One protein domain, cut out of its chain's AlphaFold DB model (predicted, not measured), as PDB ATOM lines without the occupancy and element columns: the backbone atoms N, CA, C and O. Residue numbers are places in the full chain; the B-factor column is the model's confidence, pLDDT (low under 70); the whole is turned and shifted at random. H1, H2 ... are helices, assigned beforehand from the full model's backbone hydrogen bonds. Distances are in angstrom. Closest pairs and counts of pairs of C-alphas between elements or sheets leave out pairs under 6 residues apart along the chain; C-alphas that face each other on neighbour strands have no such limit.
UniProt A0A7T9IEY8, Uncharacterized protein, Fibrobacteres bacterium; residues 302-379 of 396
ATOM      1  N   ALA A 302       3.903  14.977 -29.634       87.94
ATOM      2  CA  ALA A 302       4.068  16.334 -29.127       87.94
ATOM      3  C   ALA A 302       3.650  16.467 -27.660       87.94
ATOM      4  O   ALA A 302       4.310  17.197 -26.922       87.94
ATOM      5  N   ILE A 303       2.598  15.762 -27.225       91.50
ATOM      6  CA  ILE A 303       2.214  15.723 -25.806       91.50
ATOM      7  C   ILE A 303       3.364  15.156 -24.972       91.50
ATOM      8  O   ILE A 303       3.834  15.840 -24.065       91.50
ATOM      9  N   ASN A 304       3.875  13.970 -25.316       92.25
ATOM     10  CA  ASN A 304       4.973  13.336 -24.579       92.25
ATOM     11  C   ASN A 304       6.220  14.228 -24.536       92.25
ATOM     12  O   ASN A 304       6.802  14.437 -23.476       92.25
ATOM     13  N   ALA A 305       6.591  14.826 -25.668       92.31
ATOM     14  CA  ALA A 305       7.723  15.740 -25.745       92.31
ATOM     15  C   ALA A 305       7.553  16.969 -24.833       92.31
ATOM     16  O   ALA A 305       8.509  17.429 -24.208       92.31
ATOM     17  N   ARG A 306       6.336  17.516 -24.740       93.44
ATOM     18  CA  ARG A 306       6.036  18.649 -23.855       93.44
ATOM     19  C   ARG A 306       6.069  18.249 -22.385       93.44
ATOM     20  O   ARG A 306       6.609  19.015 -21.596       93.44
ATOM     21  N   VAL A 307       5.559  17.067 -22.036       93.94
ATOM     22  CA  VAL A 307       5.657  16.513 -20.673       93.94
ATOM     23  C   VAL A 307       7.122  16.394 -20.263       93.94
ATOM     24  O   VAL A 307       7.525  17.016 -19.287       93.94
ATOM     25  N   VAL A 308       7.944  15.735 -21.084       94.62
ATOM     26  CA  VAL A 308       9.385  15.578 -20.827       94.62
ATOM     27  C   VAL A 308      10.084  16.935 -20.682       94.62
ATOM     28  O   VAL A 308      10.923  17.121 -19.803       94.62
ATOM     29  N   ALA A 309       9.725  17.929 -21.496       93.75
ATOM     30  CA  ALA A 309      10.276  19.276 -21.370       93.75
ATOM     31  C   ALA A 309       9.874  19.980 -20.057       93.75
ATOM     32  O   ALA A 309      10.686  20.705 -19.475       93.75
ATOM     33  N   LEU A 310       8.638  19.788 -19.588       93.00
ATOM     34  CA  LEU A 310       8.183  20.296 -18.291       93.00
ATOM     35  C   LEU A 310       8.924  19.604 -17.141       93.00
ATOM     36  O   LEU A 310       9.405  20.289 -16.237       93.00
ATOM     37  N   ASP A 311       9.130  18.290 -17.228       93.56
ATOM     38  CA  ASP A 311       9.897  17.537 -16.235       93.56
ATOM     39  C   ASP A 311      11.362  17.978 -16.185       93.56
ATOM     40  O   ASP A 311      11.896  18.195 -15.096       93.56
ATOM     41  N   PHE A 312      11.995  18.243 -17.335       93.50
ATOM     42  CA  PHE A 312      13.327  18.856 -17.373       93.50
ATOM     43  C   PHE A 312      13.354  20.205 -16.651       93.50
ATOM     44  O   PHE A 312      14.282  20.490 -15.891       93.50
ATOM     45  N   ARG A 313      12.337  21.049 -16.860       91.94
ATOM     46  CA  ARG A 313      12.233  22.354 -16.193       91.94
ATOM     47  C   ARG A 313      12.117  22.196 -14.684       91.94
ATOM     48  O   ARG A 313      12.788  22.922 -13.949       91.94
ATOM     49  N   ALA A 314      11.277  21.274 -14.231       91.94
ATOM     50  CA  ALA A 314      11.098  21.003 -12.814       91.94
ATOM     51  C   ALA A 314      12.388  20.448 -12.190       91.94
ATOM     52  O   ALA A 314      12.867  20.992 -11.196       91.94
ATOM     53  N   ALA A 315      13.023  19.463 -12.828       92.69
ATOM     54  CA  ALA A 315      14.270  18.867 -12.354       92.69
ATOM     55  C   ALA A 315      15.420  19.888 -12.282       92.69
ATOM     56  O   ALA A 315      16.154  19.936 -11.296       92.69
ATOM     57  N   LEU A 316      15.540  20.777 -13.275       92.25
ATOM     58  CA  LEU A 316      16.516  21.871 -13.249       92.25
ATOM     59  C   LEU A 316      16.255  22.865 -12.112       92.25
ATOM     60  O   LEU A 316      17.199  23.306 -11.451       92.25
ATOM     61  N   LYS A 317      14.986  23.202 -11.858       90.94
ATOM     62  CA  LYS A 317      14.589  24.088 -10.757       90.94
ATOM     63  C   LYS A 317      14.939  23.481  -9.398       90.94
ATOM     64  O   LYS A 317      15.479  24.181  -8.539       90.94
ATOM     65  N   ASP A 318      14.689  22.187  -9.244       92.94
ATOM     66  CA  ASP A 318      14.954  21.440  -8.015       92.94
ATOM     67  C   ASP A 318      16.426  21.008  -7.897       92.94
ATOM     68  O   ASP A 318      16.853  20.495  -6.859       92.94
ATOM     69  N   LYS A 319      17.239  21.272  -8.933       93.38
ATOM     70  CA  LYS A 319      18.637  20.830  -9.062       93.38
ATOM     71  C   LYS A 319      18.777  19.314  -8.911       93.38
ATOM     72  O   LYS A 319      19.792  18.824  -8.395       93.38
ATOM     73  N   ASP A 320      17.771  18.572  -9.356       93.69
ATOM     74  CA  ASP A 320      17.757  17.121  -9.324       93.69
ATOM     75  C   ASP A 320      18.430  16.564 -10.579       93.69
ATOM     76  O   ASP A 320      17.892  16.609 -11.681       93.69
ATOM     77  N   ILE A 321      19.649  16.059 -10.395       91.50
ATOM     78  CA  ILE A 321      20.446  15.536 -11.505       91.50
ATOM     79  C   ILE A 321      20.018  14.122 -11.884       91.50
ATOM     80  O   ILE A 321      20.134  13.763 -13.046       91.50
ATOM     81  N   ASN A 322      19.483  13.347 -10.936       93.06
ATOM     82  CA  ASN A 322      19.099  11.963 -11.193       93.06
ATOM     83  C   ASN A 322      17.899  11.937 -12.134       93.06
ATOM     84  O   ASN A 322      17.943  11.258 -13.153       93.06
ATOM     85  N   THR A 323      16.897  12.777 -11.860       93.88
ATOM     86  CA  THR A 323      15.755  12.962 -12.760       93.88
ATOM     87  C   THR A 323      16.207  13.433 -14.149       93.88
ATOM     88  O   THR A 323      15.714  12.939 -15.153       93.88
ATOM     89  N   ILE A 324      17.188  14.342 -14.253       93.25
ATOM     90  CA  ILE A 324      17.726  14.774 -15.561       93.25
ATOM     91  C   ILE A 324      18.387  13.609 -16.302       93.25
ATOM     92  O   ILE A 324      18.156  13.443 -17.496       93.25
ATOM     93  N   THR A 325      19.189  12.805 -15.608       92.62
ATOM     94  CA  THR A 325      19.825  11.613 -16.178       92.62
ATOM     95  C   THR A 325      18.781  10.604 -16.652       92.62
ATOM     96  O   THR A 325      18.902  10.094 -17.762       92.62
ATOM     97  N   GLU A 326      17.732  10.350 -15.870       93.50
ATOM     98  CA  GLU A 326      16.618   9.476 -16.262       93.50
ATOM     99  C   GLU A 326      15.903  10.000 -17.510       93.50
ATOM    100  O   GLU A 326      15.741   9.261 -18.477       93.50
ATOM    101  N   LEU A 327      15.576  11.295 -17.548       94.00
ATOM    102  CA  LEU A 327      14.940  11.919 -18.710       94.00
ATOM    103  C   LEU A 327      15.820  11.845 -19.964       94.00
ATOM    104  O   LEU A 327      15.297  11.698 -21.060       94.00
ATOM    105  N   LEU A 328      17.150  11.910 -19.841       93.06
ATOM    106  CA  LEU A 328      18.068  11.771 -20.981       93.06
ATOM    107  C   LEU A 328      18.114  10.353 -21.577       93.06
ATOM    108  O   LEU A 328      18.658  10.188 -22.668       93.06
ATOM    109  N   HIS A 329      17.543   9.347 -20.908       92.94
ATOM    110  CA  HIS A 329      17.378   8.001 -21.470       92.94
ATOM    111  C   HIS A 329      16.108   7.850 -22.320       92.94
ATOM    112  O   HIS A 329      15.922   6.803 -22.946       92.94
ATOM    113  N   GLU A 330      15.242   8.866 -22.360       92.06
ATOM    114  CA  GLU A 330      14.073   8.876 -23.237       92.06
ATOM    115  C   GLU A 330      14.485   8.726 -24.717       92.06
ATOM    116  O   GLU A 330      15.586   9.116 -25.122       92.06
ATOM    117  N   PRO A 331      13.623   8.154 -25.573       91.06
ATOM    118  CA  PRO A 331      13.954   7.947 -26.974       91.06
ATOM    119  C   PRO A 331      14.137   9.287 -27.702       91.06
ATOM    120  O   PRO A 331      13.476  10.288 -27.401       91.06
ATOM    121  N   PHE A 332      15.018   9.305 -28.707       89.62
ATOM    122  CA  PHE A 332      15.356  10.514 -29.470       89.62
ATOM    123  C   PHE A 332      14.123  11.208 -30.066       89.62
ATOM    124  O   PHE A 332      14.061  12.439 -30.107       89.62
ATOM    125  N   GLU A 333      13.117  10.435 -30.487       89.69
ATOM    126  CA  GLU A 333      11.863  10.946 -31.041       89.69
ATOM    127  C   GLU A 333      11.080  11.815 -30.054       89.69
ATOM    128  O   GLU A 333      10.331  12.686 -30.491       89.69
ATOM    129  N   VAL A 334      11.258  11.604 -28.748       92.31
ATOM    130  CA  VAL A 334      10.641  12.399 -27.680       92.31
ATOM    131  C   VAL A 334      11.598  13.496 -27.221       92.31
ATOM    132  O   VAL A 334      11.200  14.657 -27.107       92.31
ATOM    133  N   LEU A 335      12.878  13.165 -27.035       92.81
ATOM    134  CA  LEU A 335      13.888  14.103 -26.550       92.81
ATOM    135  C   LEU A 335      14.114  15.286 -27.490       92.81
ATOM    136  O   LEU A 335      14.115  16.435 -27.051       92.81
ATOM    137  N   HIS A 336      14.271  15.046 -28.790       92.31
ATOM    138  CA  HIS A 336      14.532  16.114 -29.751       92.31
ATOM    139  C   HIS A 336      13.420  17.187 -29.789       92.31
ATOM    140  O   HIS A 336      13.727  18.382 -29.661       92.31
ATOM    141  N   PRO A 337      12.123  16.840 -29.929       92.62
ATOM    142  CA  PRO A 337      11.056  17.829 -29.817       92.62
ATOM    143  C   PRO A 337      10.924  18.417 -28.406       92.62
ATOM    144  O   PRO A 337      10.574  19.596 -28.311       92.62
ATOM    145  N   ALA A 338      11.246  17.670 -27.343       93.12
ATOM    146  CA  ALA A 338      11.221  18.173 -25.968       93.12
ATOM    147  C   ALA A 338      12.235  19.304 -25.762       93.12
ATOM    148  O   ALA A 338      11.857  20.400 -25.347       93.12
ATOM    149  N   VAL A 339      13.500  19.097 -26.150       92.62
ATOM    150  CA  VAL A 339      14.555  20.125 -26.087       92.62
ATOM    151  C   VAL A 339      14.143  21.363 -26.881       92.62
ATOM    152  O   VAL A 339      14.203  22.490 -26.392       92.62
ATOM    153  N   ARG A 340      13.621  21.164 -28.096       91.50
ATOM    154  CA  ARG A 340      13.170  22.267 -28.951       91.50
ATOM    155  C   ARG A 340      11.970  23.018 -28.367       91.50
ATOM    156  O   ARG A 340      11.794  24.208 -28.646       91.50
ATOM    157  N   TYR A 341      11.083  22.336 -27.648       91.50
ATOM    158  CA  TYR A 341       9.975  22.973 -26.943       91.50
ATOM    159  C   TYR A 341      10.497  23.768 -25.744       91.50
ATOM    160  O   TYR A 341      10.183  24.954 -25.630       91.50
ATOM    161  N   PHE A 342      11.374  23.168 -24.937       92.12
ATOM    162  CA  PHE A 342      12.013  23.816 -23.799       92.12
ATOM    163  C   PHE A 342      12.704  25.125 -24.205       92.12
ATOM    164  O   PHE A 342      12.379  26.191 -23.682       92.12
ATOM    165  N   ASP A 343      13.581  25.074 -25.208       90.50
ATOM    166  CA  ASP A 343      14.385  26.224 -25.644       90.50
ATOM    167  C   ASP A 343      13.547  27.360 -26.248       90.50
ATOM    168  O   ASP A 343      13.917  28.535 -26.183       90.50
ATOM    169  N   ARG A 344      12.403  27.034 -26.862       89.19
ATOM    170  CA  ARG A 344      11.532  28.040 -27.488       89.19
ATOM    171  C   ARG A 344      10.545  28.656 -26.510       89.19
ATOM    172  O   ARG A 344      10.345  29.868 -26.559       89.19
ATOM    173  N   LYS A 345       9.895  27.820 -25.702       87.69
ATOM    174  CA  LYS A 345       8.728  28.197 -24.896       87.69
ATOM    175  C   LYS A 345       9.046  28.312 -23.417       87.69
ATOM    176  O   LYS A 345       8.606  29.267 -22.790       87.69
ATOM    177  N   LEU A 346       9.807  27.364 -22.876       83.75
ATOM    178  CA  LEU A 346      10.029  27.285 -21.435       83.75
ATOM    179  C   LEU A 346      11.220  28.101 -20.953       83.75
ATOM    180  O   LEU A 346      11.196  28.423 -19.771       83.75
ATOM    181  N   LYS A 347      12.208  28.390 -21.829       72.81
ATOM    182  CA  LYS A 347      13.431  29.192 -21.599       72.81
ATOM    183  C   LYS A 347      13.727  29.383 -20.113       72.81
ATOM    184  O   LYS A 347      13.138  30.257 -19.481       72.81
ATOM    185  N   GLY A 348      14.610  28.554 -19.560       63.09
ATOM    186  CA  GLY A 348      14.832  28.536 -18.112       63.09
ATOM    187  C   GLY A 348      15.461  29.819 -17.554       63.09
ATOM    188  O   GLY A 348      15.502  30.872 -18.194       63.09
ATOM    189  N   PHE A 349      15.924  29.752 -16.308       54.44
ATOM    190  CA  PHE A 349      16.430  30.919 -15.583       54.44
ATOM    191  C   PHE A 349      17.573  31.587 -16.375       54.44
ATOM    192  O   PHE A 349      18.585  30.951 -16.625       54.44
ATOM    193  N   MET A 350      17.393  32.857 -16.770       60.38
ATOM    194  CA  MET A 350      18.287  33.670 -17.630       60.38
ATOM    195  C   MET A 350      18.203  33.475 -19.157       60.38
ATOM    196  O   MET A 350      18.901  34.176 -19.885       60.38
ATOM    197  N   GLY A 351      17.296  32.639 -19.670       73.38
ATOM    198  CA  GLY A 351      17.117  32.468 -21.120       73.38
ATOM    199  C   GLY A 351      18.146  31.550 -21.786       73.38
ATOM    200  O   GLY A 351      18.195  31.496 -23.016       73.38
ATOM    201  N   ASP A 352      18.919  30.826 -20.978       83.19
ATOM    202  CA  ASP A 352      19.855  29.796 -21.419       83.19
ATOM    203  C   ASP A 352      19.108  28.581 -21.996       83.19
ATOM    204  O   ASP A 352      17.990  28.254 -21.575       83.19
ATOM    205  N   SER A 353      19.738  27.882 -22.941       89.94
ATOM    206  CA  SER A 353      19.192  26.633 -23.485       89.94
ATOM    207  C   SER A 353      19.152  25.528 -22.428       89.94
ATOM    208  O   SER A 353      19.885  25.567 -21.433       89.94
ATOM    209  N   LEU A 354      18.319  24.508 -22.650       90.81
ATOM    210  CA  LEU A 354      18.246  23.315 -21.802       90.81
ATOM    211  C   LEU A 354      19.641  22.737 -21.567       90.81
ATOM    212  O   LEU A 354      20.041  22.481 -20.434       90.81
ATOM    213  N   ARG A 355      20.403  22.604 -22.654       90.38
ATOM    214  CA  ARG A 355      21.759  22.071 -22.631       90.38
ATOM    215  C   ARG A 355      22.686  22.895 -21.741       90.38
ATOM    216  O   ARG A 355      23.367  22.324 -20.900       90.38
ATOM    217  N   GLN A 356      22.676  24.222 -21.869       90.62
ATOM    218  CA  GLN A 356      23.507  25.099 -21.035       90.62
ATOM    219  C   GLN A 356      23.167  24.970 -19.545       90.62
ATOM    220  O   GLN A 356      24.067  24.923 -18.704       90.62
ATOM    221  N   GLN A 357      21.878  24.874 -19.212       90.94
ATOM    222  CA  GLN A 357      21.432  24.718 -17.828       90.94
ATOM    223  C   GLN A 357      21.822  23.353 -17.252       90.94
ATOM    224  O   GLN A 357      22.329  23.285 -16.131       90.94
ATOM    225  N   VAL A 358      21.648  22.282 -18.030       91.62
ATOM    226  CA  VAL A 358      22.047  20.924 -17.646       91.62
ATOM    227  C   VAL A 358      23.565  20.832 -17.478       91.62
ATOM    228  O   VAL A 358      24.023  20.338 -16.453       91.62
ATOM    229  N   GLU A 359      24.361  21.374 -18.403       90.94
ATOM    230  CA  GLU A 359      25.829  21.395 -18.298       90.94
ATOM    231  C   GLU A 359      26.315  22.214 -17.092       90.94
ATOM    232  O   GLU A 359      27.257  21.817 -16.403       90.94
ATOM    233  N   SER A 360      25.680  23.355 -16.810       91.25
ATOM    234  CA  SER A 360      25.984  24.174 -15.631       91.25
ATOM    235  C   SER A 360      25.728  23.401 -14.334       91.25
ATOM    236  O   SER A 360      26.572  23.377 -13.431       91.25
ATOM    237  N   LEU A 361      24.598  22.692 -14.264       91.25
ATOM    238  CA  LEU A 361      24.270  21.840 -13.129       91.25
ATOM    239  C   LEU A 361      25.232  20.648 -13.016       91.25
ATOM    240  O   LEU A 361      25.719  20.371 -11.919       91.25
ATOM    241  N   ALA A 362      25.561  19.992 -14.129       91.62
ATOM    242  CA  ALA A 362      26.485  18.862 -14.178       91.62
ATOM    243  C   ALA A 362      27.887  19.253 -13.689       91.62
ATOM    244  O   ALA A 362      28.455  18.568 -12.842       91.62
ATOM    245  N   LYS A 363      28.402  20.415 -14.120       92.06
ATOM    246  CA  LYS A 363      29.671  20.980 -13.625       92.06
ATOM    247  C   LYS A 363      29.641  21.238 -12.124       92.06
ATOM    248  O   LYS A 363      30.626  20.993 -11.439       92.06
ATOM    249  N   SER A 364      28.512  21.712 -11.594       92.81
ATOM    250  CA  SER A 364      28.377  21.954 -10.152       92.81
ATOM    251  C   SER A 364      28.383  20.673  -9.307       92.81
ATOM    252  O   SER A 364      28.663  20.745  -8.111       92.81
ATOM    253  N   LYS A 365      28.082  19.518  -9.917       91.69
ATOM    254  CA  LYS A 365      28.025  18.205  -9.260       91.69
ATOM    255  C   LYS A 365      29.151  17.248  -9.664       91.69
ATOM    256  O   LYS A 365      29.134  16.118  -9.198       91.69
ATOM    257  N   ASP A 366      30.107  17.700 -10.477       92.25
ATOM    258  CA  ASP A 366      31.214  16.882 -11.002       92.25
ATOM    259  C   ASP A 366      30.746  15.677 -11.851       92.25
ATOM    260  O   ASP A 366      31.336  14.604 -11.827       92.25
ATOM    261  N   LEU A 367      29.650  15.854 -12.603       91.94
ATOM    262  CA  LEU A 367      29.023  14.827 -13.455       91.94
ATOM    263  C   LEU A 367      29.005  15.225 -14.942       91.94
ATOM    264  O   LEU A 367      28.135  14.800 -15.700       91.94
ATOM    265  N   SER A 368      29.926  16.090 -15.377       88.50
ATOM    266  CA  SER A 368      29.930  16.599 -16.756       88.50
ATOM    267  C   SER A 368      30.161  15.505 -17.797       88.50
ATOM    268  O   SER A 368      29.466  15.490 -18.806       88.50
ATOM    269  N   GLU A 369      31.084  14.572 -17.540       88.06
ATOM    270  CA  GLU A 369      31.401  13.497 -18.491       88.06
ATOM    271  C   GLU A 369      30.221  12.540 -18.693       88.06
ATOM    272  O   GLU A 369      29.904  12.179 -19.823       88.06
ATOM    273  N   GLU A 370      29.533  12.168 -17.610       89.38
ATOM    274  CA  GLU A 370      28.363  11.286 -17.670       89.38
ATOM    275  C   GLU A 370      27.230  11.922 -18.482       89.38
ATOM    276  O   GLU A 370      26.666  11.301 -19.381       89.38
ATOM    277  N   ILE A 371      26.944  13.197 -18.221       90.00
ATOM    278  CA  ILE A 371      25.910  13.945 -18.935       90.00
ATOM    279  C   ILE A 371      26.270  14.125 -20.415       90.00
ATOM    280  O   ILE A 371      25.397  13.979 -21.268       90.00
ATOM    281  N   ASP A 372      27.536  14.386 -20.749       88.00
ATOM    282  CA  ASP A 372      27.986  14.492 -22.143       88.00
ATOM    283  C   ASP A 372      27.823  13.167 -22.906       88.00
ATOM    284  O   ASP A 372      27.374  13.165 -24.058       88.00
ATOM    285  N   ILE A 373      28.125  12.037 -22.258       88.88
ATOM    286  CA  ILE A 373      27.891  10.695 -22.811       88.88
ATOM    287  C   ILE A 373      26.396  10.482 -23.071       88.88
ATOM    288  O   ILE A 373      26.019  10.050 -24.163       88.88
ATOM    289  N   LEU A 374      25.535  10.834 -22.113       88.81
ATOM    290  CA  LEU A 374      24.082  10.691 -22.245       88.81
ATOM    291  C   LEU A 374      23.508  11.564 -23.362       88.81
ATOM    292  O   LEU A 374      22.709  11.080 -24.158       88.81
ATOM    293  N   TRP A 375      23.969  12.809 -23.506       87.94
ATOM    294  CA  TRP A 375      23.607  13.644 -24.653       87.94
ATOM    295  C   TRP A 375      24.020  12.999 -25.980       87.94
ATOM    296  O   TRP A 375      23.258  13.033 -26.950       87.94
ATOM    297  N   GLY A 376      25.215  12.403 -26.032       85.69
ATOM    298  CA  GLY A 376      25.697  11.649 -27.188       85.69
ATOM    299  C   GLY A 376      24.790  10.467 -27.538       85.69
ATOM    300  O   GLY A 376      24.363  10.349 -28.687       85.69
ATOM    301  N   HIS A 377      24.436   9.641 -26.550       84.94
ATOM    302  CA  HIS A 377      23.517   8.509 -26.725       84.94
ATOM    303  C   HIS A 377      22.115   8.940 -27.142       84.94
ATOM    304  O   HIS A 377      21.507   8.302 -27.999       84.94
ATOM    305  N   ALA A 378      21.640  10.056 -26.598       83.94
ATOM    306  CA  ALA A 378      20.381  10.666 -26.978       83.94
ATOM    307  C   ALA A 378      20.402  11.261 -28.395       83.94
ATOM    308  O   ALA A 378      19.390  11.794 -28.823       83.94
ATOM    309  N   GLY A 379      21.521  11.237 -29.133       83.19
ATOM    310  CA  GLY A 379      21.615  11.843 -30.469       83.19
ATOM    311  C   GLY A 379      21.560  13.377 -30.456       83.19
ATOM    312  O   GLY A 379      21.287  14.005 -31.478       83.19
TER     313      GLY A 379
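This is residues 302 to 379 of the 396 residues of an uncharacterized protein of Fibrobacteres bacterium (UniProt A0A7T9IEY8). What is the shape? Two helical hairpins, H1 with H2 and H4 with H5, pack together, and H3 crosses H1. What builds it? The 78 printed residues, all helix in class, have five named helices, H1 to H5 in order. How large is it? It is compact, radius of gyration of the C-alphas 11.2 A, spanning 33 by 27 by 16 A.

What touches the longest helix? H1, residues 302 to 318, touches H3, residues 332 to 346, at a steep tilt of 63 degrees; closest C-alphas are Ala 305 and Ala 338, 4.3 A. H2, residues 321 to 327, forms a hairpin with H1 (Ala 315 to Thr 323, closest C-alphas, 6.1 A). What follows? H4, residues 354 to 365, forms a hairpin with H5, residues 368 to 377; closest C-alphas are Ala 362 and Ser 368, 4.9 A. H1 touches H4 with residues 312 to 316 alone, closest C-alphas Leu 316 and Val 358, 7.1 A. Are the backbones intact? Every O i to N i+4 pair is within hydrogen-bond range in H1, H2, H4 and H5, and 10 of 11 in H3.

Where does H1 begin? C-alpha 302 is at (4.068, 16.334, -29.127), and H1 is 24.3 A long. Where does H5 end? C-alpha 377 is at (23.517, 8.509, -26.725).

Is there a cut? The printed part has no cut. Where is confidence low? Residues 348 to 350 are under 70.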